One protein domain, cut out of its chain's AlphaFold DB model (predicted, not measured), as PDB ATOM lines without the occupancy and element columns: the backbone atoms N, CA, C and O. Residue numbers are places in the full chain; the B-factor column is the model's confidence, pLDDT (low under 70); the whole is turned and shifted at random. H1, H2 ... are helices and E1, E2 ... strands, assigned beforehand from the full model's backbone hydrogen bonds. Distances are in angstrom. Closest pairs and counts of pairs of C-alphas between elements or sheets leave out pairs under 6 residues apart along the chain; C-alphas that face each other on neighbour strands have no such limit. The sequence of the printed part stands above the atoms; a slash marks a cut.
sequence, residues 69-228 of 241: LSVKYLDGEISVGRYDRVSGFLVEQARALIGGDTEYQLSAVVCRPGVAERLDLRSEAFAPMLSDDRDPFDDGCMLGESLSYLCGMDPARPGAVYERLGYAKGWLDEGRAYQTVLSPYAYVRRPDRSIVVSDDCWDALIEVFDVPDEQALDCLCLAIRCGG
ATOM      1  N   LEU A  69     125.748 123.109 134.158       64.50
ATOM      2  CA  LEU A  69     126.578 121.913 134.036       64.50
ATOM      3  C   LEU A  69     127.780 121.983 134.979       64.50
ATOM      4  O   LEU A  69     128.366 123.045 135.161       64.50
ATOM      5  N   SER A  70     128.165 120.852 135.567       64.94
ATOM      6  CA  SER A  70     129.381 120.744 136.382       64.94
ATOM      7  C   SER A  70     130.111 119.437 136.114       64.94
ATOM      8  O   SER A  70     129.459 118.406 135.948       64.94
ATOM      9  N   VAL A  71     131.441 119.456 136.164       65.00
ATOM     10  CA  VAL A  71     132.282 118.264 136.005       65.00
ATOM     11  C   VAL A  71     132.738 117.772 137.380       65.00
ATOM     12  O   VAL A  71     133.246 118.548 138.188       65.00
ATOM     13  N   LYS A  72     132.547 116.484 137.672       70.38
ATOM     14  CA  LYS A  72     132.985 115.853 138.929       70.38
ATOM     15  C   LYS A  72     133.919 114.683 138.646       70.38
ATOM     16  O   LYS A  72     133.603 113.853 137.802       70.38
ATOM     17  N   TYR A  73     135.049 114.600 139.341       68.19
ATOM     18  CA  TYR A  73     135.965 113.470 139.179       68.19
ATOM     19  C   TYR A  73     135.351 112.179 139.734       68.19
ATOM     20  O   TYR A  73     134.586 112.209 140.695       68.19
ATOM     21  N   LEU A  74     135.686 111.045 139.116       61.94
ATOM     22  CA  LEU A  74     135.136 109.719 139.438       61.94
ATOM     23  C   LEU A  74     135.892 108.991 140.566       61.94
ATOM     24  O   LEU A  74     135.852 107.761 140.637       61.94
ATOM     25  N   ASP A  75     136.611 109.720 141.421       65.94
ATOM     26  CA  ASP A  75     137.555 109.155 142.391       65.94
ATOM     27  C   ASP A  75     136.891 108.125 143.321       65.94
ATOM     28  O   ASP A  75     136.143 108.460 144.237       65.94
ATOM     29  N   GLY A  76     137.193 106.843 143.086       63.72
ATOM     30  CA  GLY A  76     136.682 105.718 143.874       63.72
ATOM     31  C   GLY A  76     135.229 105.315 143.589       63.72
ATOM     32  O   GLY A  76     134.740 104.385 144.227       63.72
ATOM     33  N   GLU A  77     134.549 105.960 142.635       64.88
ATOM     34  CA  GLU A  77     133.154 105.651 142.279       64.88
ATOM     35  C   GLU A  77     133.027 104.530 141.237       64.88
ATOM     36  O   GLU A  77     131.996 103.859 141.166       64.88
ATOM     37  N   ILE A  78     134.067 104.304 140.430       70.06
ATOM     38  CA  ILE A  78     134.102 103.241 139.418       70.06
ATOM     39  C   ILE A  78     135.352 102.378 139.580       70.06
ATOM     40  O   ILE A  78     136.379 102.824 140.092       70.06
ATOM     41  N   SER A  79     135.289 101.118 139.141       74.69
ATOM     42  CA  SER A  79     136.481 100.263 139.146       74.69
ATOM     43  C   SER A  79     137.496 100.746 138.106       74.69
ATOM     44  O   SER A  79     137.115 101.171 137.016       74.69
ATOM     45  N   VAL A  80     138.790 100.606 138.411       75.19
ATOM     46  CA  VAL A  80     139.896 101.003 137.514       75.19
ATOM     47  C   VAL A  80     139.742 100.383 136.119       75.19
ATOM     48  O   VAL A  80     139.814 101.083 135.120       75.19
ATOM     49  N   GLY A  81     139.393  99.095 136.036       76.88
ATOM     50  CA  GLY A  81     139.173  98.439 134.741       76.88
ATOM     51  C   GLY A  81     138.018  99.032 133.918       76.88
ATOM     52  O   GLY A  81     138.094  99.043 132.692       76.88
ATOM     53  N   ARG A  82     136.963  99.552 134.565       74.12
ATOM     54  CA  ARG A  82     135.856 100.245 133.876       74.12
ATOM     55  C   ARG A  82     136.279 101.639 133.415       74.12
ATOM     56  O   ARG A  82     135.986 102.019 132.286       74.12
ATOM     57  N   TYR A  83     137.017 102.355 134.263       79.50
ATOM     58  CA  TYR A  83     137.610 103.649 133.932       79.50
ATOM     59  C   TYR A  83     138.481 103.561 132.673       79.50
ATOM     60  O   TYR A  83     138.255 104.294 131.709       79.50
ATOM     61  N   ASP A  84     139.431 102.621 132.661       82.69
ATOM     62  CA  ASP A  84     140.401 102.468 131.576       82.69
ATOM     63  C   ASP A  84     139.717 102.133 130.254       82.69
ATOM     64  O   ASP A  84     140.093 102.653 129.206       82.69
ATOM     65  N   ARG A  85     138.667 101.307 130.298       81.94
ATOM     66  CA  ARG A  85     137.938 100.895 129.100       81.94
ATOM     67  C   ARG A  85     137.147 102.042 128.472       81.94
ATOM     68  O   ARG A  85     137.254 102.236 127.264       81.94
ATOM     69  N   VAL A  86     136.396 102.820 129.259       81.69
ATOM     70  CA  VAL A  86     135.667 103.992 128.730       81.69
ATOM     71  C   VAL A  86     136.650 105.055 128.252       81.69
ATOM     72  O   VAL A  86     136.506 105.579 127.152       81.69
ATOM     73  N   SER A  87     137.684 105.341 129.047       83.00
ATOM     74  CA  SER A  87     138.728 106.296 128.679       83.00
ATOM     75  C   SER A  87     139.416 105.897 127.368       83.00
ATOM     76  O   SER A  87     139.552 106.731 126.475       83.00
ATOM     77  N   GLY A  88     139.814 104.628 127.234       86.12
ATOM     78  CA  GLY A  88     140.431 104.086 126.025       86.12
ATOM     79  C   GLY A  88     139.511 104.186 124.813       86.12
ATOM     80  O   GLY A  88     139.919 104.728 123.790       86.12
ATOM     81  N   PHE A  89     138.246 103.774 124.956       87.25
ATOM     82  CA  PHE A  89     137.244 103.888 123.896       87.25
ATOM     83  C   PHE A  89     137.105 105.328 123.377       87.25
ATOM     84  O   PHE A  89     137.160 105.554 122.169       87.25
ATOM     85  N   LEU A  90     136.966 106.313 124.273       86.31
ATOM     86  CA  LEU A  90     136.803 107.720 123.888       86.31
ATOM     87  C   LEU A  90     138.011 108.248 123.103       86.31
ATOM     88  O   LEU A  90     137.836 108.946 122.103       86.31
ATOM     89  N   VAL A  91     139.225 107.885 123.531       85.44
ATOM     90  CA  VAL A  91     140.471 108.262 122.848       85.44
ATOM     91  C   VAL A  91     140.566 107.594 121.474       85.44
ATOM     92  O   VAL A  91     140.875 108.257 120.483       85.44
ATOM     93  N   GLU A  92     140.268 106.298 121.385       87.12
ATOM     94  CA  GLU A  92     140.312 105.540 120.131       87.12
ATOM     95  C   GLU A  92     139.310 106.067 119.098       87.12
ATOM     96  O   GLU A  92     139.678 106.266 117.938       87.12
ATOM     97  N   GLN A  93     138.066 106.354 119.505       84.12
ATOM     98  CA  GLN A  93     137.056 106.886 118.586       84.12
ATOM     99  C   GLN A  93     137.404 108.291 118.104       84.12
ATOM    100  O   GLN A  93     137.265 108.584 116.919       84.12
ATOM    101  N   ALA A  94     137.903 109.156 118.985       80.50
ATOM    102  CA  ALA A  94     138.348 110.485 118.586       80.50
ATOM    103  C   ALA A  94     139.479 110.425 117.550       80.50
ATOM    104  O   ALA A  94     139.395 111.104 116.526       80.50
ATOM    105  N   ARG A  95     140.480 109.557 117.751       79.56
ATOM    106  CA  ARG A  95     141.558 109.331 116.772       79.56
ATOM    107  C   ARG A  95     141.026 108.834 115.430       79.56
ATOM    108  O   ARG A  95     141.405 109.361 114.387       79.56
ATOM    109  N   ALA A  96     140.131 107.848 115.455       81.94
ATOM    110  CA  ALA A  96     139.569 107.256 114.246       81.94
ATOM    111  C   ALA A  96     138.702 108.240 113.440       81.94
ATOM    112  O   ALA A  96     138.670 108.167 112.213       81.94
ATOM    113  N   LEU A  97     137.989 109.144 114.118       76.12
ATOM    114  CA  LEU A  97     136.971 109.994 113.496       76.12
ATOM    115  C   LEU A  97     137.467 111.383 113.094       76.12
ATOM    116  O   LEU A  97     136.882 111.974 112.187       76.12
ATOM    117  N   ILE A  98     138.493 111.917 113.763       74.19
ATOM    118  CA  ILE A  98     138.945 113.302 113.557       74.19
ATOM    119  C   ILE A  98     140.112 113.406 112.571       74.19
ATOM    120  O   ILE A  98     140.258 114.453 111.951       74.19
ATOM    121  N   GLY A  99     140.889 112.335 112.359       60.50
ATOM    122  CA  GLY A  99     141.782 112.200 111.199       60.50
ATOM    123  C   GLY A  99     142.571 113.466 110.830       60.50
ATOM    124  O   GLY A  99     142.413 113.972 109.728       60.50
ATOM    125  N   GLY A 100     143.364 113.982 111.773       56.31
ATOM    126  CA  GLY A 100     144.419 114.990 111.607       56.31
ATOM    127  C   GLY A 100     144.350 115.965 110.424       56.31
ATOM    128  O   GLY A 100     145.197 115.865 109.553       56.31
ATOM    129  N   ASP A 101     143.443 116.950 110.427       51.62
ATOM    130  CA  ASP A 101     143.773 118.359 110.111       51.62
ATOM    131  C   ASP A 101     142.556 119.282 110.153       51.62
ATOM    132  O   ASP A 101     141.631 119.063 109.390       51.62
ATOM    133  N   THR A 102     142.636 120.339 110.971       53.94
ATOM    134  CA  THR A 102     141.620 121.347 111.367       53.94
ATOM    135  C   THR A 102     140.902 121.117 112.699       53.94
ATOM    136  O   THR A 102     140.894 120.018 113.250       53.94
ATOM    137  N   GLU A 103     140.360 122.206 113.254       59.09
ATOM    138  CA  GLU A 103     139.424 122.155 114.375       59.09
ATOM    139  C   GLU A 103     138.149 121.451 113.919       59.09
ATOM    140  O   GLU A 103     137.610 121.747 112.849       59.09
ATOM    141  N   TYR A 104     137.676 120.506 114.721       72.75
ATOM    142  CA  TYR A 104     136.500 119.715 114.397       72.75
ATOM    143  C   TYR A 104     135.629 119.530 115.621       72.75
ATOM    144  O   TYR A 104     136.100 119.173 116.701       72.75
ATOM    145  N   GLN A 105     134.330 119.700 115.408       76.31
ATOM    146  CA  GLN A 105     133.302 119.219 116.311       76.31
ATOM    147  C   GLN A 105     132.522 118.122 115.592       76.31
ATOM    148  O   GLN A 105     131.996 118.335 114.499       76.31
ATOM    149  N   LEU A 106     132.450 116.951 116.212       83.62
ATOM    150  CA  LEU A 106     131.726 115.789 115.719       83.62
ATOM    151  C   LEU A 106     130.674 115.375 116.745       83.62
ATOM    152  O   LEU A 106     130.923 115.403 117.948       83.62
ATOM    153  N   SER A 107     129.498 114.985 116.260       88.00
ATOM    154  CA  SER A 107     128.441 114.393 117.076       88.00
ATOM    155  C   SER A 107     127.977 113.104 116.410       88.00
ATOM    156  O   SER A 107     127.615 113.096 115.233       88.00
ATOM    157  N   ALA A 108     128.024 112.005 117.151       90.75
ATOM    158  CA  ALA A 108     127.681 110.675 116.677       90.75
ATOM    159  C   ALA A 108     126.828 109.929 117.702       90.75
ATOM    160  O   ALA A 108     126.802 110.274 118.880       90.75
ATOM    161  N   VAL A 109     126.151 108.879 117.252       90.06
ATOM    162  CA  VAL A 109     125.485 107.915 118.129       90.06
ATOM    163  C   VAL A 109     126.291 106.626 118.167       90.06
ATOM    164  O   VAL A 109     126.467 105.980 117.141       90.06
ATOM    165  N   VAL A 110     126.764 106.229 119.341       89.75
ATOM    166  CA  VAL A 110     127.352 104.915 119.604       89.75
ATOM    167  C   VAL A 110     126.222 103.929 119.879       89.75
ATOM    168  O   VAL A 110     125.337 104.216 120.683       89.75
ATOM    169  N   CYS A 111     126.220 102.778 119.216       87.12
ATOM    170  CA  CYS A 111     125.179 101.765 119.400       87.12
ATOM    171  C   CYS A 111     125.697 100.346 119.138       87.12
ATOM    172  O   CYS A 111     126.727 100.151 118.486       87.12
ATOM    173  N   ARG A 112     124.957  99.356 119.642       87.31
ATOM    174  CA  ARG A 112     125.204  97.933 119.375       87.31
ATOM    175  C   ARG A 112     124.849  97.540 117.928       87.31
ATOM    176  O   ARG A 112     124.100  98.262 117.251       87.31
ATOM    177  N   PRO A 113     125.333  96.388 117.432       86.31
ATOM    178  CA  PRO A 113     124.998  95.900 116.101       86.31
ATOM    179  C   PRO A 113     123.480  95.768 115.896       86.31
ATOM    180  O   PRO A 113     122.740  95.351 116.784       86.31
ATOM    181  N   GLY A 114     122.999  96.148 114.711       86.44
ATOM    182  CA  GLY A 114     121.577  96.078 114.346       86.44
ATOM    183  C   GLY A 114     120.691  97.217 114.873       86.44
ATOM    184  O   GLY A 114     119.538  97.314 114.450       86.44
ATOM    185  N   VAL A 115     121.201  98.103 115.739       86.81
ATOM    186  CA  VAL A 115     120.456  99.295 116.188       86.81
ATOM    187  C   VAL A 115     120.562 100.438 115.183       86.81
ATOM    188  O   VAL A 115     119.548 101.068 114.894       86.81
ATOM    189  N   ALA A 116     121.743 100.669 114.601       84.56
ATOM    190  CA  ALA A 116     121.999 101.800 113.699       84.56
ATOM    191  C   ALA A 116     120.972 101.939 112.559       84.56
ATOM    192  O   ALA A 116     120.530 103.042 112.261       84.56
ATOM    193  N   GLU A 117     120.537 100.823 111.966       85.62
ATOM    194  CA  GLU A 117     119.560 100.796 110.863       85.62
ATOM    195  C   GLU A 117     118.157 101.278 111.268       85.62
ATOM    196  O   GLU A 117     117.342 101.620 110.413       85.62
ATOM    197  N   ARG A 118     117.862 101.287 112.572       83.69
ATOM    198  CA  ARG A 118     116.565 101.671 113.145       83.69
ATOM    199  C   ARG A 118     116.565 103.097 113.688       83.69
ATOM    200  O   ARG A 118     115.505 103.599 114.055       83.69
ATOM    201  N   LEU A 119     117.735 103.729 113.779       82.75
ATOM    202  CA  LEU A 119     117.867 105.074 114.319       82.75
ATOM    203  C   LEU A 119     117.461 106.113 113.275       82.75
ATOM    204  O   LEU A 119     118.051 106.202 112.201       82.75
ATOM    205  N   ASP A 120     116.505 106.963 113.635       85.44
ATOM    206  CA  ASP A 120     116.264 108.214 112.925       85.44
ATOM    207  C   ASP A 120     117.005 109.352 113.634       85.44
ATOM    208  O   ASP A 120     116.508 109.923 114.603       85.44
ATOM    209  N   LEU A 121     118.198 109.703 113.145       82.25
ATOM    210  CA  LEU A 121     119.016 110.783 113.720       82.25
ATOM    211  C   LEU A 121     118.351 112.171 113.611       82.25
ATOM    212  O   LEU A 121     118.745 113.119 114.297       82.25
ATOM    213  N   ARG A 122     117.305 112.311 112.783       85.62
ATOM    214  CA  ARG A 122     116.493 113.535 112.682       85.62
ATOM    215  C   ARG A 122     115.356 113.585 113.704       85.62
ATOM    216  O   ARG A 122     114.734 114.634 113.841       85.62
ATOM    217  N   SER A 123     115.118 112.507 114.450       82.44
ATOM    218  CA  SER A 123     114.117 112.447 115.519       82.44
ATOM    219  C   SER A 123     114.435 113.409 116.659       82.44
ATOM    220  O   SER A 123     115.590 113.552 117.054       82.44
ATOM    221  N   GLU A 124     113.422 114.021 117.264       81.94
ATOM    222  CA  GLU A 124     113.584 114.908 118.426       81.94
ATOM    223  C   GLU A 124     114.217 114.227 119.651       81.94
ATOM    224  O   GLU A 124     114.731 114.916 120.524       81.94
ATOM    225  N   ALA A 125     114.284 112.890 119.684       78.12
ATOM    226  CA  ALA A 125     115.077 112.155 120.674       78.12
ATOM    227  C   ALA A 125     116.569 112.549 120.672       78.12
ATOM    228  O   ALA A 125     117.245 112.427 121.689       78.12
ATOM    229  N   PHE A 126     117.068 113.051 119.539       82.12
ATOM    230  CA  PHE A 126     118.442 113.516 119.355       82.12
ATOM    231  C   PHE A 126     118.563 115.045 119.295       82.12
ATOM    232  O   PHE A 126     119.571 115.571 118.812       82.12
ATOM    233  N   ALA A 127     117.539 115.775 119.743       81.12
ATOM    234  CA  ALA A 127     117.655 117.214 119.927       81.12
ATOM    235  C   ALA A 127     118.769 117.518 120.953       81.12
ATOM    236  O   ALA A 127     118.829 116.852 121.991       81.12
ATOM    237  N   PRO A 128     119.659 118.489 120.680       78.81
ATOM    238  CA  PRO A 128     120.696 118.882 121.624       78.81
ATOM    239  C   PRO A 128     120.137 119.293 122.983       78.81
ATOM    240  O   PRO A 128     119.163 120.043 123.076       78.81
ATOM    241  N   MET A 129     120.791 118.824 124.038       77.38
ATOM    242  CA  MET A 129     120.501 119.203 125.415       77.38
ATOM    243  C   MET A 129     120.927 120.649 125.698       77.38
ATOM    244  O   MET A 129     120.265 121.350 126.467       77.38
ATOM    245  N   LEU A 130     122.024 121.101 125.083       70.06
ATOM    246  CA  LEU A 130     122.485 122.484 125.133       70.06
ATOM    247  C   LEU A 130     122.081 123.247 123.871       70.06
ATOM    248  O   LEU A 130     122.016 122.692 122.781       70.06
ATOM    249  N   SER A 131     121.835 124.547 124.020       59.78
ATOM    250  CA  SER A 131     121.731 125.463 122.879       59.78
ATOM    251  C   SER A 131     123.126 125.897 122.430       59.78
ATOM    252  O   SER A 131     123.956 126.142 123.305       59.78
ATOM    253  N   ASP A 132     123.325 126.095 121.125       55.62
ATOM    254  CA  ASP A 132     124.620 126.423 120.501       55.62
ATOM    255  C   ASP A 132     125.411 127.564 121.186       55.62
ATOM    256  O   ASP A 132     126.628 127.488 121.241       55.62
ATOM    257  N   ASP A 133     124.760 128.568 121.789       53.81
ATOM    258  CA  ASP A 133     125.440 129.726 122.408       53.81
ATOM    259  C   ASP A 133     125.852 129.534 123.890       53.81
ATOM    260  O   ASP A 133     126.078 130.514 124.603       53.81
ATOM    261  N   ARG A 134     125.825 128.304 124.428       56.31
ATOM    262  CA  ARG A 134     125.976 128.048 125.880       56.31
ATOM    263  C   ARG A 134     126.801 126.805 126.231       56.31
ATOM    264  O   ARG A 134     126.578 126.233 127.300       56.31
ATOM    265  N   ASP A 135     127.711 126.359 125.365       67.00
ATOM    266  CA  ASP A 135     128.635 125.284 125.745       67.00
ATOM    267  C   ASP A 135     129.638 125.813 126.793       67.00
ATOM    268  O   ASP A 135     130.455 126.679 126.476       67.00
ATOM    269  N   PRO A 136     129.617 125.316 128.046       58.66
ATOM    270  CA  PRO A 136     130.558 125.747 129.081       58.66
ATOM    271  C   PRO A 136     132.027 125.431 128.747       58.66
ATOM    272  O   PRO A 136     132.920 125.918 129.439       58.66
ATOM    273  N   PHE A 137     132.292 124.624 127.715       63.69
ATOM    274  CA  PHE A 137     133.632 124.310 127.226       63.69
ATOM    275  C   PHE A 137     134.076 125.174 126.028       63.69
ATOM    276  O   PHE A 137     135.187 124.984 125.535       63.69
ATOM    277  N   ASP A 138     133.253 126.119 125.548       61.34
ATOM    278  CA  ASP A 138     133.648 127.082 124.499       61.34
ATOM    279  C   ASP A 138     134.583 128.189 125.026       61.34
ATOM    280  O   ASP A 138     135.467 128.642 124.301       61.34
ATOM    281  N   ASP A 139     134.472 128.568 126.307       54.00
ATOM    282  CA  ASP A 139     135.219 129.682 126.923       54.00
ATOM    283  C   ASP A 139     136.655 129.314 127.371       54.00
ATOM    284  O   ASP A 139     137.192 129.854 128.340       54.00
ATOM    285  N   GLY A 140     137.298 128.353 126.702       49.72
ATOM    286  CA  GLY A 140     138.661 127.906 127.029       49.72
ATOM    287  C   GLY A 140     138.766 127.001 128.264       49.72
ATOM    288  O   GLY A 140     139.871 126.647 128.679       49.72
ATOM    289  N   CYS A 141     137.636 126.581 128.844       55.44
ATOM    290  CA  CYS A 141     137.621 125.539 129.866       55.44
ATOM    291  C   CYS A 141     137.909 124.174 129.235       55.44
ATOM    292  O   CYS A 141     137.073 123.594 128.541       55.44
ATOM    293  N   MET A 142     139.106 123.655 129.504       61.72
ATOM    294  CA  MET A 142     139.509 122.318 129.090       61.72
ATOM    295  C   MET A 142     139.108 121.272 130.127       61.72
ATOM    296  O   MET A 142     139.362 121.432 131.320       61.72
ATOM    297  N   LEU A 143     138.505 120.172 129.669       68.69
ATOM    298  CA  LEU A 143     138.336 118.983 130.501       68.69
ATOM    299  C   LEU A 143     139.713 118.421 130.890       68.69
ATOM    300  O   LEU A 143     140.628 118.379 130.069       68.69
ATOM    301  N   GLY A 144     139.844 117.969 132.137       67.75
ATOM    302  CA  GLY A 144     141.050 117.287 132.598       67.75
ATOM    303  C   GLY A 144     141.236 115.916 131.942       67.75
ATOM    304  O   GLY A 144     140.301 115.346 131.375       67.75
ATOM    305  N   GLU A 145     142.443 115.360 132.084       75.00
ATOM    306  CA  GLU A 145     142.775 114.021 131.575       75.00
ATOM    307  C   GLU A 145     141.993 112.899 132.259       75.00
ATOM    308  O   GLU A 145     141.873 111.794 131.723       75.00
ATOM    309  N   SER A 146     141.419 113.175 133.428       75.62
ATOM    310  CA  SER A 146     140.615 112.205 134.150       75.62
ATOM    311  C   SER A 146     139.238 112.016 133.517       75.62
ATOM    312  O   SER A 146     138.536 112.991 133.233       75.62
ATOM    313  N   LEU A 147     138.797 110.761 133.367       79.88
ATOM    314  CA  LEU A 147     137.391 110.488 133.076       79.88
ATOM    315  C   LEU A 147     136.556 111.058 134.223       79.88
ATOM    316  O   LEU A 147     136.789 110.765 135.397       79.88
ATOM    317  N   SER A 148     135.603 111.896 133.857       75.44
ATOM    318  CA  SER A 148     134.826 112.684 134.792       75.44
ATOM    319  C   SER A 148     133.347 112.565 134.481       75.44
ATOM    320  O   SER A 148     132.926 112.168 133.395       75.44
ATOM    321  N   TYR A 149     132.553 112.911 135.471       76.38
ATOM    322  CA  TYR A 149     131.119 112.871 135.452       76.38
ATOM    323  C   TYR A 149     130.538 114.245 135.079       76.38
ATOM    324  O   TYR A 149     130.874 115.241 135.719       76.38
ATOM    325  N   LEU A 150     129.657 114.316 134.077       74.31
ATOM    326  CA  LEU A 150     128.951 115.535 133.674       74.31
ATOM    327  C   LEU A 150     127.595 115.629 134.381       74.31
ATOM    328  O   LEU A 150     126.632 114.980 133.979       74.31
ATOM    329  N   CYS A 151     127.492 116.462 135.415       71.31
ATOM    330  CA  CYS A 151     126.220 116.707 136.090       71.31
ATOM    331  C   CYS A 151     125.439 117.857 135.473       71.31
ATOM    332  O   CYS A 151     126.015 118.894 135.156       71.31
ATOM    333  N   GLY A 152     124.116 117.709 135.446       65.50
ATOM    334  CA  GLY A 152     123.170 118.792 135.210       65.50
ATOM    335  C   GLY A 152     122.473 119.220 136.487       65.50
ATOM    336  O   GLY A 152     122.146 118.392 137.336       65.50
ATOM    337  N   MET A 153     122.198 120.513 136.604       62.66
ATOM    338  CA  MET A 153     121.316 121.064 137.620       62.66
ATOM    339  C   MET A 153     120.238 121.915 136.950       62.66
ATOM    340  O   MET A 153     120.551 122.856 136.219       62.66
ATOM    341  N   ASP A 154     118.969 121.568 137.195       57.09
ATOM    342  CA  ASP A 154     117.827 122.417 136.852       57.09
ATOM    343  C   ASP A 154     117.533 123.357 138.037       57.09
ATOM    344  O   ASP A 154     116.988 122.910 139.053       57.09
ATOM    345  N   PRO A 155     117.855 124.658 137.934       50.84
ATOM    346  CA  PRO A 155     117.663 125.626 139.006       50.84
ATOM    347  C   PRO A 155     116.182 125.882 139.303       50.84
ATOM    348  O   PRO A 155     115.866 126.461 140.340       50.84
ATOM    349  N   ALA A 156     115.261 125.456 138.429       53.09
ATOM    350  CA  ALA A 156     113.827 125.559 138.669       53.09
ATOM    351  C   ALA A 156     113.278 124.437 139.573       53.09
ATOM    352  O   ALA A 156     112.111 124.504 139.963       53.09
ATOM    353  N   ARG A 157     114.081 123.416 139.916       48.81
ATOM    354  CA  ARG A 157     113.693 122.322 140.821       48.81
ATOM    355  C   ARG A 157     114.208 122.584 142.251       48.81
ATOM    356  O   ARG A 157     115.411 122.491 142.492       48.81
ATOM    357  N   PRO A 158     113.326 122.883 143.229       41.31
ATOM    358  CA  PRO A 158     113.716 123.016 144.634       41.31
ATOM    359  C   PRO A 158     114.275 121.689 145.167       41.31
ATOM    360  O   PRO A 158     113.653 120.646 144.977       41.31
ATOM    361  N   GLY A 159     115.432 121.722 145.837       51.47
ATOM    362  CA  GLY A 159     116.143 120.513 146.286       51.47
ATOM    363  C   GLY A 159     117.072 119.901 145.233       51.47
ATOM    364  O   GLY A 159     117.347 118.709 145.304       51.47
ATOM    365  N   ALA A 160     117.514 120.707 144.261       51.34
ATOM    366  CA  ALA A 160     118.346 120.344 143.118       51.34
ATOM    367  C   ALA A 160     119.417 119.276 143.419       51.34
ATOM    368  O   ALA A 160     120.510 119.564 143.911       51.34
ATOM    369  N   VAL A 161     119.090 118.032 143.076       54.59
ATOM    370  CA  VAL A 161     120.045 116.931 142.993       54.59
ATOM    371  C   VAL A 161     120.771 117.077 141.662       54.59
ATOM    372  O   VAL A 161     120.132 117.257 140.626       54.59
ATOM    373  N   TYR A 162     122.100 117.021 141.696       61.50
ATOM    374  CA  TYR A 162     122.911 116.939 140.486       61.50
ATOM    375  C   TYR A 162     122.542 115.661 139.734       61.50
ATOM    376  O   TYR A 162     122.802 114.563 140.224       61.50
ATOM    377  N   GLU A 163     121.922 115.805 138.567       66.12
ATOM    378  CA  GLU A 163     121.524 114.667 137.751       66.12
ATOM    379  C   GLU A 163     122.698 114.168 136.927       66.12
ATOM    380  O   GLU A 163     123.515 114.941 136.411       66.12
ATOM    381  N   ARG A 164     122.744 112.843 136.804       72.81
ATOM    382  CA  ARG A 164     123.719 112.128 136.017       72.81
ATOM    383  C   ARG A 164     123.376 112.218 134.500       72.81
ATOM    384  O   ARG A 164     122.743 111.319 133.975       72.81
ATOM    385  N   LEU A 165     123.833 113.260 133.782       72.94
ATOM    386  CA  LEU A 165     123.790 113.391 132.310       72.94
ATOM    387  C   LEU A 165     124.794 112.574 131.452       72.94
ATOM    388  O   LEU A 165     124.389 112.039 130.428       72.94
ATOM    389  N   GLY A 166     126.091 112.490 131.774       80.38
ATOM    390  CA  GLY A 166     127.046 111.638 131.046       80.38
ATOM    391  C   GLY A 166     128.484 111.624 131.568       80.38
ATOM    392  O   GLY A 166     128.757 112.097 132.664       80.38
ATOM    393  N   TYR A 167     129.406 111.082 130.777       83.81
ATOM    394  CA  TYR A 167     130.846 111.069 131.033       83.81
ATOM    395  C   TYR A 167     131.562 112.059 130.132       83.81
ATOM    396  O   TYR A 167     131.210 112.203 128.966       83.81
ATOM    397  N   ALA A 168     132.584 112.710 130.661       83.25
ATOM    398  CA  ALA A 168     133.386 113.677 129.942       83.25
ATOM    399  C   ALA A 168     134.874 113.400 130.166       83.25
ATOM    400  O   ALA A 168     135.278 112.988 131.257       83.25
ATOM    401  N   LYS A 169     135.695 113.614 129.139       85.06
ATOM    402  CA  LYS A 169     137.151 113.468 129.226       85.06
ATOM    403  C   LYS A 169     137.833 114.454 128.288       85.06
ATOM    404  O   LYS A 169     137.433 114.566 127.133       85.06
ATOM    405  N   GLY A 170     138.878 115.120 128.765       84.38
ATOM    406  CA  GLY A 170     139.832 115.831 127.919       84.38
ATOM    407  C   GLY A 170     141.148 115.071 127.833       84.38
ATOM    408  O   GLY A 170     141.394 114.185 128.645       84.38
ATOM    409  N   TRP A 171     141.969 115.340 126.827       83.62
ATOM    410  CA  TRP A 171     143.362 114.883 126.783       83.62
ATOM    411  C   TRP A 171     144.143 115.637 125.708       83.62
ATOM    412  O   TRP A 171     143.564 116.292 124.837       83.62
ATOM    413  N   LEU A 172     145.466 115.510 125.763       80.19
ATOM    414  CA  LEU A 172     146.365 115.979 124.721       80.19
ATOM    415  C   LEU A 172     146.867 114.806 123.887       80.19
ATOM    416  O   LEU A 172     147.254 113.767 124.415       80.19
ATOM    417  N   ASP A 173     146.872 114.985 122.573       79.19
ATOM    418  CA  ASP A 173     147.426 114.011 121.640       79.19
ATOM    419  C   ASP A 173     148.009 114.748 120.436       79.19
ATOM    420  O   ASP A 173     147.357 115.618 119.858       79.19
ATOM    421  N   GLU A 174     149.265 114.455 120.102       76.56
ATOM    422  CA  GLU A 174     149.983 115.065 118.970       76.56
ATOM    423  C   GLU A 174     149.915 116.613 118.927       76.56
ATOM    424  O   GLU A 174     149.791 117.228 117.868       76.56
ATOM    425  N   GLY A 175     149.989 117.262 120.096       75.19
ATOM    426  CA  GLY A 175     149.950 118.728 120.219       75.19
ATOM    427  C   GLY A 175     148.556 119.346 120.068       75.19
ATOM    428  O   GLY A 175     148.441 120.567 119.964       75.19
ATOM    429  N   ARG A 176     147.501 118.526 120.065       76.12
ATOM    430  CA  ARG A 176     146.107 118.968 119.985       76.12
ATOM    431  C   ARG A 176     145.358 118.609 121.250       76.12
ATOM    432  O   ARG A 176     145.570 117.547 121.834       76.12
ATOM    433  N   ALA A 177     144.452 119.495 121.633       79.75
ATOM    434  CA  ALA A 177     143.537 119.252 122.721       79.75
ATOM    435  C   ALA A 177     142.260 118.590 122.200       79.75
ATOM    436  O   ALA A 177     141.636 119.055 121.241       79.75
ATOM    437  N   TYR A 178     141.902 117.481 122.834       82.69
ATOM    438  CA  TYR A 178     140.693 116.726 122.561       82.69
ATOM    439  C   TYR A 178     139.782 116.771 123.769       82.69
ATOM    440  O   TYR A 178     140.233 116.782 124.915       82.69
ATOM    441  N   GLN A 179     138.485 116.765 123.499       83.75
ATOM    442  CA  GLN A 179     137.446 116.655 124.504       83.75
ATOM    443  C   GLN A 179     136.338 115.751 123.994       83.75
ATOM    444  O   GLN A 179     135.963 115.813 122.822       83.75
ATOM    445  N   THR A 180     135.783 114.937 124.882       87.62
ATOM    446  CA  THR A 180     134.613 114.121 124.593       87.62
ATOM    447  C   THR A 180     133.562 114.246 125.671       87.62
ATOM    448  O   THR A 180     133.873 114.418 126.849       87.62
ATOM    449  N   VAL A 181     132.309 114.108 125.243       86.19
ATOM    450  CA  VAL A 181     131.157 113.891 126.113       86.19
ATOM    451  C   VAL A 181     130.389 112.687 125.584       86.19
ATOM    452  O   VAL A 181     129.980 112.674 124.425       86.19
ATOM    453  N   LEU A 182     130.197 111.681 126.429       89.19
ATOM    454  CA  LEU A 182     129.386 110.497 126.169       89.19
ATOM    455  C   LEU A 182     128.170 110.518 127.096       89.19
ATOM    456  O   LEU A 182     128.318 110.446 128.313       89.19
ATOM    457  N   SER A 183     126.967 110.603 126.542       84.75
ATOM    458  CA  SER A 183     125.722 110.757 127.307       84.75
ATOM    459  C   SER A 183     124.551 110.044 126.633       84.75
ATOM    460  O   SER A 183     124.578 109.851 125.421       84.75
ATOM    461  N   PRO A 184     123.466 109.715 127.354       82.25
ATOM    462  CA  PRO A 184     122.228 109.241 126.730       82.25
ATOM    463  C   PRO A 184     121.585 110.287 125.803       82.25
ATOM    464  O   PRO A 184     120.803 109.939 124.926       82.25
ATOM    465  N   TYR A 185     121.935 111.566 125.973       82.56
ATOM    466  CA  TYR A 185     121.384 112.694 125.222       82.56
ATOM    467  C   TYR A 185     122.427 113.324 124.302       82.56
ATOM    468  O   TYR A 185     123.613 113.349 124.634       82.56
ATOM    469  N   ALA A 186     121.996 113.894 123.177       81.56
ATOM    470  CA  ALA A 186     122.869 114.700 122.330       81.56
ATOM    471  C   ALA A 186     123.336 115.946 123.098       81.56
ATOM    472  O   ALA A 186     122.522 116.622 123.724       81.56
ATOM    473  N   TYR A 187     124.633 116.253 123.062       80.06
ATOM    474  CA  TYR A 187     125.207 117.321 123.884       80.06
ATOM    475  C   TYR A 187     124.912 118.725 123.319       80.06
ATOM    476  O   TYR A 187     123.904 119.330 123.678       80.06
ATOM    477  N   VAL A 188     125.763 119.231 122.419       78.88
ATOM    478  CA  VAL A 188     125.607 120.550 121.759       78.88
ATOM    479  C   VAL A 188     125.043 120.415 120.350       78.88
ATOM    480  O   VAL A 188     124.231 121.220 119.918       78.88
ATOM    481  N   ARG A 189     125.431 119.361 119.626       82.25
ATOM    482  CA  ARG A 189     124.978 119.127 118.253       82.25
ATOM    483  C   ARG A 189     124.212 117.832 118.130       82.25
ATOM    484  O   ARG A 189     124.574 116.818 118.732       82.25
ATOM    485  N   ARG A 190     123.200 117.864 117.268       87.75
ATOM    486  CA  ARG A 190     122.488 116.671 116.827       87.75
ATOM    487  C   ARG A 190     123.490 115.730 116.141       87.75
ATOM    488  O   ARG A 190     124.250 116.205 115.295       87.75
ATOM    489  N   PRO A 191     123.510 114.436 116.488       87.75
ATOM    490  CA  PRO A 191     124.334 113.459 115.806       87.75
ATOM    491  C   PRO A 191     123.997 113.373 114.323       87.75
ATOM    492  O   PRO A 191     122.825 113.359 113.944       87.75
ATOM    493  N   ASP A 192     125.024 113.277 113.486       88.81
ATOM    494  CA  ASP A 192     124.864 113.146 112.032       88.81
ATOM    495  C   ASP A 192     125.230 111.753 111.505       88.81
ATOM    496  O   ASP A 192     124.987 111.438 110.338       88.81
ATOM    497  N   ARG A 193     125.780 110.906 112.378       89.12
ATOM    498  CA  ARG A 193     126.254 109.562 112.058       89.12
ATOM    499  C   ARG A 193     126.109 108.610 113.235       89.12
ATOM    500  O   ARG A 193     125.982 109.026 114.386       89.12
ATOM    501  N   SER A 194     126.215 107.322 112.938       89.44
ATOM    502  CA  SER A 194     126.280 106.248 113.926       89.44
ATOM    503  C   SER A 194     127.650 105.570 113.925       89.44
ATOM    504  O   SER A 194     128.240 105.360 112.865       89.44
ATOM    505  N   ILE A 195     128.110 105.166 115.101       89.56
ATOM    506  CA  ILE A 195     129.274 104.316 115.334       89.56
ATOM    507  C   ILE A 195     128.735 103.001 115.889       89.56
ATOM    508  O   ILE A 195     128.121 102.972 116.957       89.56
ATOM    509  N   VAL A 196     128.935 101.917 115.146       89.44
ATOM    510  CA  VAL A 196     128.555 100.578 115.600       89.44
ATOM    511  C   VAL A 196     129.747  99.964 116.315       89.44
ATOM    512  O   VAL A 196     130.824  99.849 115.730       89.44
ATOM    513  N   VAL A 197     129.553  99.576 117.570       86.62
ATOM    514  CA  VAL A 197     130.564  98.889 118.382       86.62
ATOM    515  C   VAL A 197     130.189  97.419 118.553       86.62
ATOM    516  O   VAL A 197     129.040  97.042 118.322       86.62
ATOM    517  N   SER A 198     131.147  96.571 118.929       87.50
ATOM    518  CA  SER A 198     130.848  95.182 119.301       87.50
ATOM    519  C   SER A 198     129.983  95.122 120.562       87.50
ATOM    520  O   SER A 198     130.015  96.048 121.373       87.50
ATOM    521  N   ASP A 199     129.266  94.014 120.764       86.00
ATOM    522  CA  ASP A 199     128.461  93.802 121.976       86.00
ATOM    523  C   ASP A 199     129.320  93.888 123.250       86.00
ATOM    524  O   ASP A 199     128.982  94.637 124.159       86.00
ATOM    525  N   ASP A 200     130.506  93.265 123.265       84.50
ATOM    526  CA  ASP A 200     131.443  93.349 124.400       84.50
ATOM    527  C   ASP A 200     131.849  94.796 124.745       84.50
ATOM    528  O   ASP A 200     132.062  95.144 125.909       84.50
ATOM    529  N   CYS A 201     132.007  95.648 123.725       84.00
ATOM    530  CA  CYS A 201     132.322  97.060 123.919       84.00
ATOM    531  C   CYS A 201     131.094  97.821 124.423       84.00
ATOM    532  O   CYS A 201     131.210  98.617 125.354       84.00
ATOM    533  N   TRP A 202     129.924  97.549 123.844       85.50
ATOM    534  CA  TRP A 202     128.656  98.151 124.234       85.50
ATOM    535  C   TRP A 202     128.293  97.867 125.693       85.50
ATOM    536  O   TRP A 202     128.019  98.798 126.449       85.50
ATOM    537  N   ASP A 203     128.335  96.599 126.096       83.25
ATOM    538  CA  ASP A 203     127.975  96.171 127.446       83.25
ATOM    539  C   ASP A 203     128.873  96.855 128.476       83.25
ATOM    540  O   ASP A 203     128.405  97.392 129.479       83.25
ATOM    541  N   ALA A 204     130.161  96.972 128.163       79.12
ATOM    542  CA  ALA A 204     131.094  97.670 129.022       79.12
ATOM    543  C   ALA A 204     130.885  99.190 129.094       79.12
ATOM    544  O   ALA A 204     131.242  99.789 130.106       79.12
ATOM    545  N   LEU A 205     130.351  99.826 128.045       79.94
ATOM    546  CA  LEU A 205     129.970 101.240 128.092       79.94
ATOM    547  C   LEU A 205     128.740 101.425 128.986       79.94
ATOM    548  O   LEU A 205     128.751 102.298 129.853       79.94
ATOM    549  N   ILE A 206     127.709 100.592 128.817       79.38
ATOM    550  CA  ILE A 206     126.452 100.686 129.573       79.38
ATOM    551  C   ILE A 206     126.631 100.368 131.058       79.38
ATOM    552  O   ILE A 206     126.040 101.056 131.889       79.38
ATOM    553  N   GLU A 207     127.508  99.424 131.414       77.12
ATOM    554  CA  GLU A 207     127.857  99.111 132.811       77.12
ATOM    555  C   GLU A 207     128.322 100.329 133.631       77.12
ATOM    556  O   GLU A 207     128.275 100.306 134.863       77.12
ATOM    557  N   VAL A 208     128.821 101.382 132.978       71.62
ATOM    558  CA  VAL A 208     129.297 102.591 133.664       71.62
ATOM    559  C   VAL A 208     128.149 103.563 133.936       71.62
ATOM    560  O   VAL A 208     128.164 104.238 134.960       71.62
ATOM    561  N   PHE A 209     127.113 103.588 133.096       69.50
ATOM    562  CA  PHE A 209     125.978 104.505 133.248       69.50
ATOM    563  C   PHE A 209     125.001 104.132 134.376       69.50
ATOM    564  O   PHE A 209     124.083 104.911 134.618       69.50
ATOM    565  N   ASP A 210     125.211 103.009 135.080       63.16
ATOM    566  CA  ASP A 210     124.344 102.509 136.168       63.16
ATOM    567  C   ASP A 210     122.854 102.582 135.789       63.16
ATOM    568  O   ASP A 210     122.004 103.072 136.534       63.16
ATOM    569  N   VAL A 211     122.559 102.191 134.545       56.78
ATOM    570  CA  VAL A 211     121.213 102.312 133.997       56.78
ATOM    571  C   VAL A 211     120.353 101.203 134.599       56.78
ATOM    572  O   VAL A 211     120.754 100.041 134.530       56.78
ATOM    573  N   PRO A 212     119.177 101.515 135.172       47.06
ATOM    574  CA  PRO A 212     118.260 100.487 135.648       47.06
ATOM    575  C   PRO A 212     117.901  99.525 134.510       47.06
ATOM    576  O   PRO A 212     117.639  99.985 133.399       47.06
ATOM    577  N   ASP A 213     117.797  98.223 134.791       46.06
ATOM    578  CA  ASP A 213     117.473  97.175 133.799       46.06
ATOM    579  C   ASP A 213     116.200  97.468 132.965       46.06
ATOM    580  O   ASP A 213     116.039  96.964 131.856       46.06
ATOM    581  N   GLU A 214     115.286  98.305 133.474       41.47
ATOM    582  CA  GLU A 214     114.052  98.721 132.788       41.47
ATOM    583  C   GLU A 214     114.262  99.815 131.719       41.47
ATOM    584  O   GLU A 214     113.408  99.996 130.849       41.47
ATOM    585  N   GLN A 215     115.393 100.529 131.741       52.88
ATOM    586  CA  GLN A 215     115.817 101.489 130.718       52.88
ATOM    587  C   GLN A 215     117.007 100.915 129.949       52.88
ATOM    588  O   GLN A 215     118.110 101.445 130.001       52.88
ATOM    589  N   ALA A 216     116.810  99.822 129.215       60.19
ATOM    590  CA  ALA A 216     117.835  99.358 128.289       60.19
ATOM    591  C   ALA A 216     118.110 100.464 127.252       60.19
ATOM    592  O   ALA A 216     117.324 100.683 126.329       60.19
ATOM    593  N   LEU A 217     119.208 101.201 127.428       70.56
ATOM    594  CA  LEU A 217     119.706 102.080 126.384       70.56
ATOM    595  C   LEU A 217     120.169 101.182 125.238       70.56
ATOM    596  O   LEU A 217     120.920 100.231 125.447       70.56
ATOM    597  N   ASP A 218     119.721 101.494 124.028       77.88
ATOM    598  CA  ASP A 218     120.202 100.854 122.798       77.88
ATOM    599  C   ASP A 218     121.239 101.724 122.073       77.88
ATOM    600  O   ASP A 218     121.883 101.280 121.117       77.88
ATOM    601  N   CYS A 219     121.408 102.973 122.521       86.25
ATOM    602  CA  CYS A 219     122.368 103.910 121.965       86.25
ATOM    603  C   CYS A 219     122.785 105.009 122.965       86.25
ATOM    604  O   CYS A 219     122.060 105.314 123.911       86.25
ATOM    605  N   LEU A 220     123.973 105.577 122.753       89.00
ATOM    606  CA  LEU A 220     124.551 106.703 123.492       89.00
ATOM    607  C   LEU A 220     124.999 107.768 122.492       89.00
ATOM    608  O   LEU A 220     125.518 107.446 121.430       89.00
ATOM    609  N   CYS A 221     124.858 109.041 122.828       89.12
ATOM    610  CA  CYS A 221     125.405 110.136 122.041       89.12
ATOM    611  C   CYS A 221     126.849 110.428 122.461       89.12
ATOM    612  O   CYS A 221     127.150 110.557 123.645       89.12
ATOM    613  N   LEU A 222     127.730 110.567 121.475       91.12
ATOM    614  CA  LEU A 222     129.132 110.925 121.622       91.12
ATOM    615  C   LEU A 222     129.384 112.254 120.912       91.12
ATOM    616  O   LEU A 222     129.284 112.341 119.689       91.12
ATOM    617  N   ALA A 223     129.749 113.273 121.679       88.44
ATOM    618  CA  ALA A 223     130.313 114.507 121.162       88.44
ATOM    619  C   ALA A 223     131.837 114.449 121.278       88.44
ATOM    620  O   ALA A 223     132.364 114.059 122.319       88.44
ATOM    621  N   ILE A 224     132.534 114.847 120.219       86.62
ATOM    622  CA  ILE A 224     133.990 114.969 120.190       86.62
ATOM    623  C   ILE A 224     134.335 116.361 119.687       86.62
ATOM    624  O   ILE A 224     133.786 116.823 118.686       86.62
ATOM    625  N   ARG A 225     135.267 117.014 120.365       82.94
ATOM    626  CA  ARG A 225     135.849 118.281 119.950       82.94
ATOM    627  C   ARG A 225     137.362 118.141 119.882       82.94
ATOM    628  O   ARG A 225     137.974 117.536 120.758       82.94
ATOM    629  N   CYS A 226     137.940 118.717 118.840       80.50
ATOM    630  CA  CYS A 226     139.371 118.882 118.659       80.50
ATOM    631  C   CYS A 226     139.627 120.334 118.253       80.50
ATOM    632  O   CYS A 226     139.028 120.805 117.286       80.50
ATOM    633  N   GLY A 227     140.479 121.040 118.990       70.19
ATOM    634  CA  GLY A 227     140.805 122.442 118.720       70.19
ATOM    635  C   GLY A 227     141.445 123.132 119.923       70.19
ATOM    636  O   GLY A 227     141.199 122.735 121.059       70.19
ATOM    637  N   GLY A 228     142.271 124.149 119.662       55.84
ATOM    638  CA  GLY A 228     142.961 124.941 120.686       55.84
ATOM    639  C   GLY A 228     144.230 124.307 121.281       55.84
ATOM    640  O   GLY A 228     144.318 123.100 121.510       55.84
TER     641      GLY A 228
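Overview. This is residues 69 to 228 of the 241 residues of an uncharacterized protein of Bifidobacterium longum subsp. longum (UniProt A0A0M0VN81). One strongly twisted sheet of seven strands curls round the long helix H1, and the short helix H2 lies on the same face, meeting H1 near residues 82 to 86. The printed part has 160 residues, under half of them in named elements, in the order E1 H1 E2 E3 E4 E5 E6 H2 E7. The mixed sheet runs E1 E3 E4 E5 E7 E2 E6; the class is mixed, helices and strands, in two layers, with the helices on one face. The whole is compact, radius of gyration of the C-alphas 15.2 A, and spans 42 by 40 by 35 A.

Arrangement. Look first at E3, residues 148 to 153, E4, residues 163 to 173, and E5, residues 176 to 183, a meander of two hairpins, each strand the antiparallel neighbour of the one before; N 148 and O 168 are 2.8 A apart, N 169 and O 180 3.0 A. Edge strand E1, residues 69 to 73, is antiparallel to E3, with N 70 to O 151 at 2.9 A. E7, residues 219 to 226, is antiparallel to E5, N 181 to O 223 at 2.9 A, and to E2, residues 104 to 111, N 106 to O 224 at 2.8 A. Edge strand E6, residues 193 to 196, is parallel to E2, N 109 to O 193 at 2.9 A. H1, residues 80 to 98, is on the sheet; its closest C-alphas to E7 are Ala 94 and Ile 224, 6.5 A. H2, residues 199 to 206, is on the same face and touches H1's residues 82 to 86 alone, closest C-alphas Val 86 and Leu 205, 6.4 A, about perpendicular, only just, at 71 degrees. In both helices every O i to N i+4 pair is within hydrogen-bond range.

Along the chain. Find C-alpha 80 at (139.896, 101.003, 137.514); H1 runs 26.9 A to C-alpha 98. E4 runs 30.5 A, and E7 22.9 A to C-alpha 226 at (139.371, 118.882, 118.659).

Size, cuts and confidence. The printed part has no cut; C-alphas 101 and 158, the farthest apart, are 46.0 A apart. Links E2 to E3 and H2 to E7 are long. Confidence is under 70 in 48 residues, among them 131 to 144 and 152 to 163.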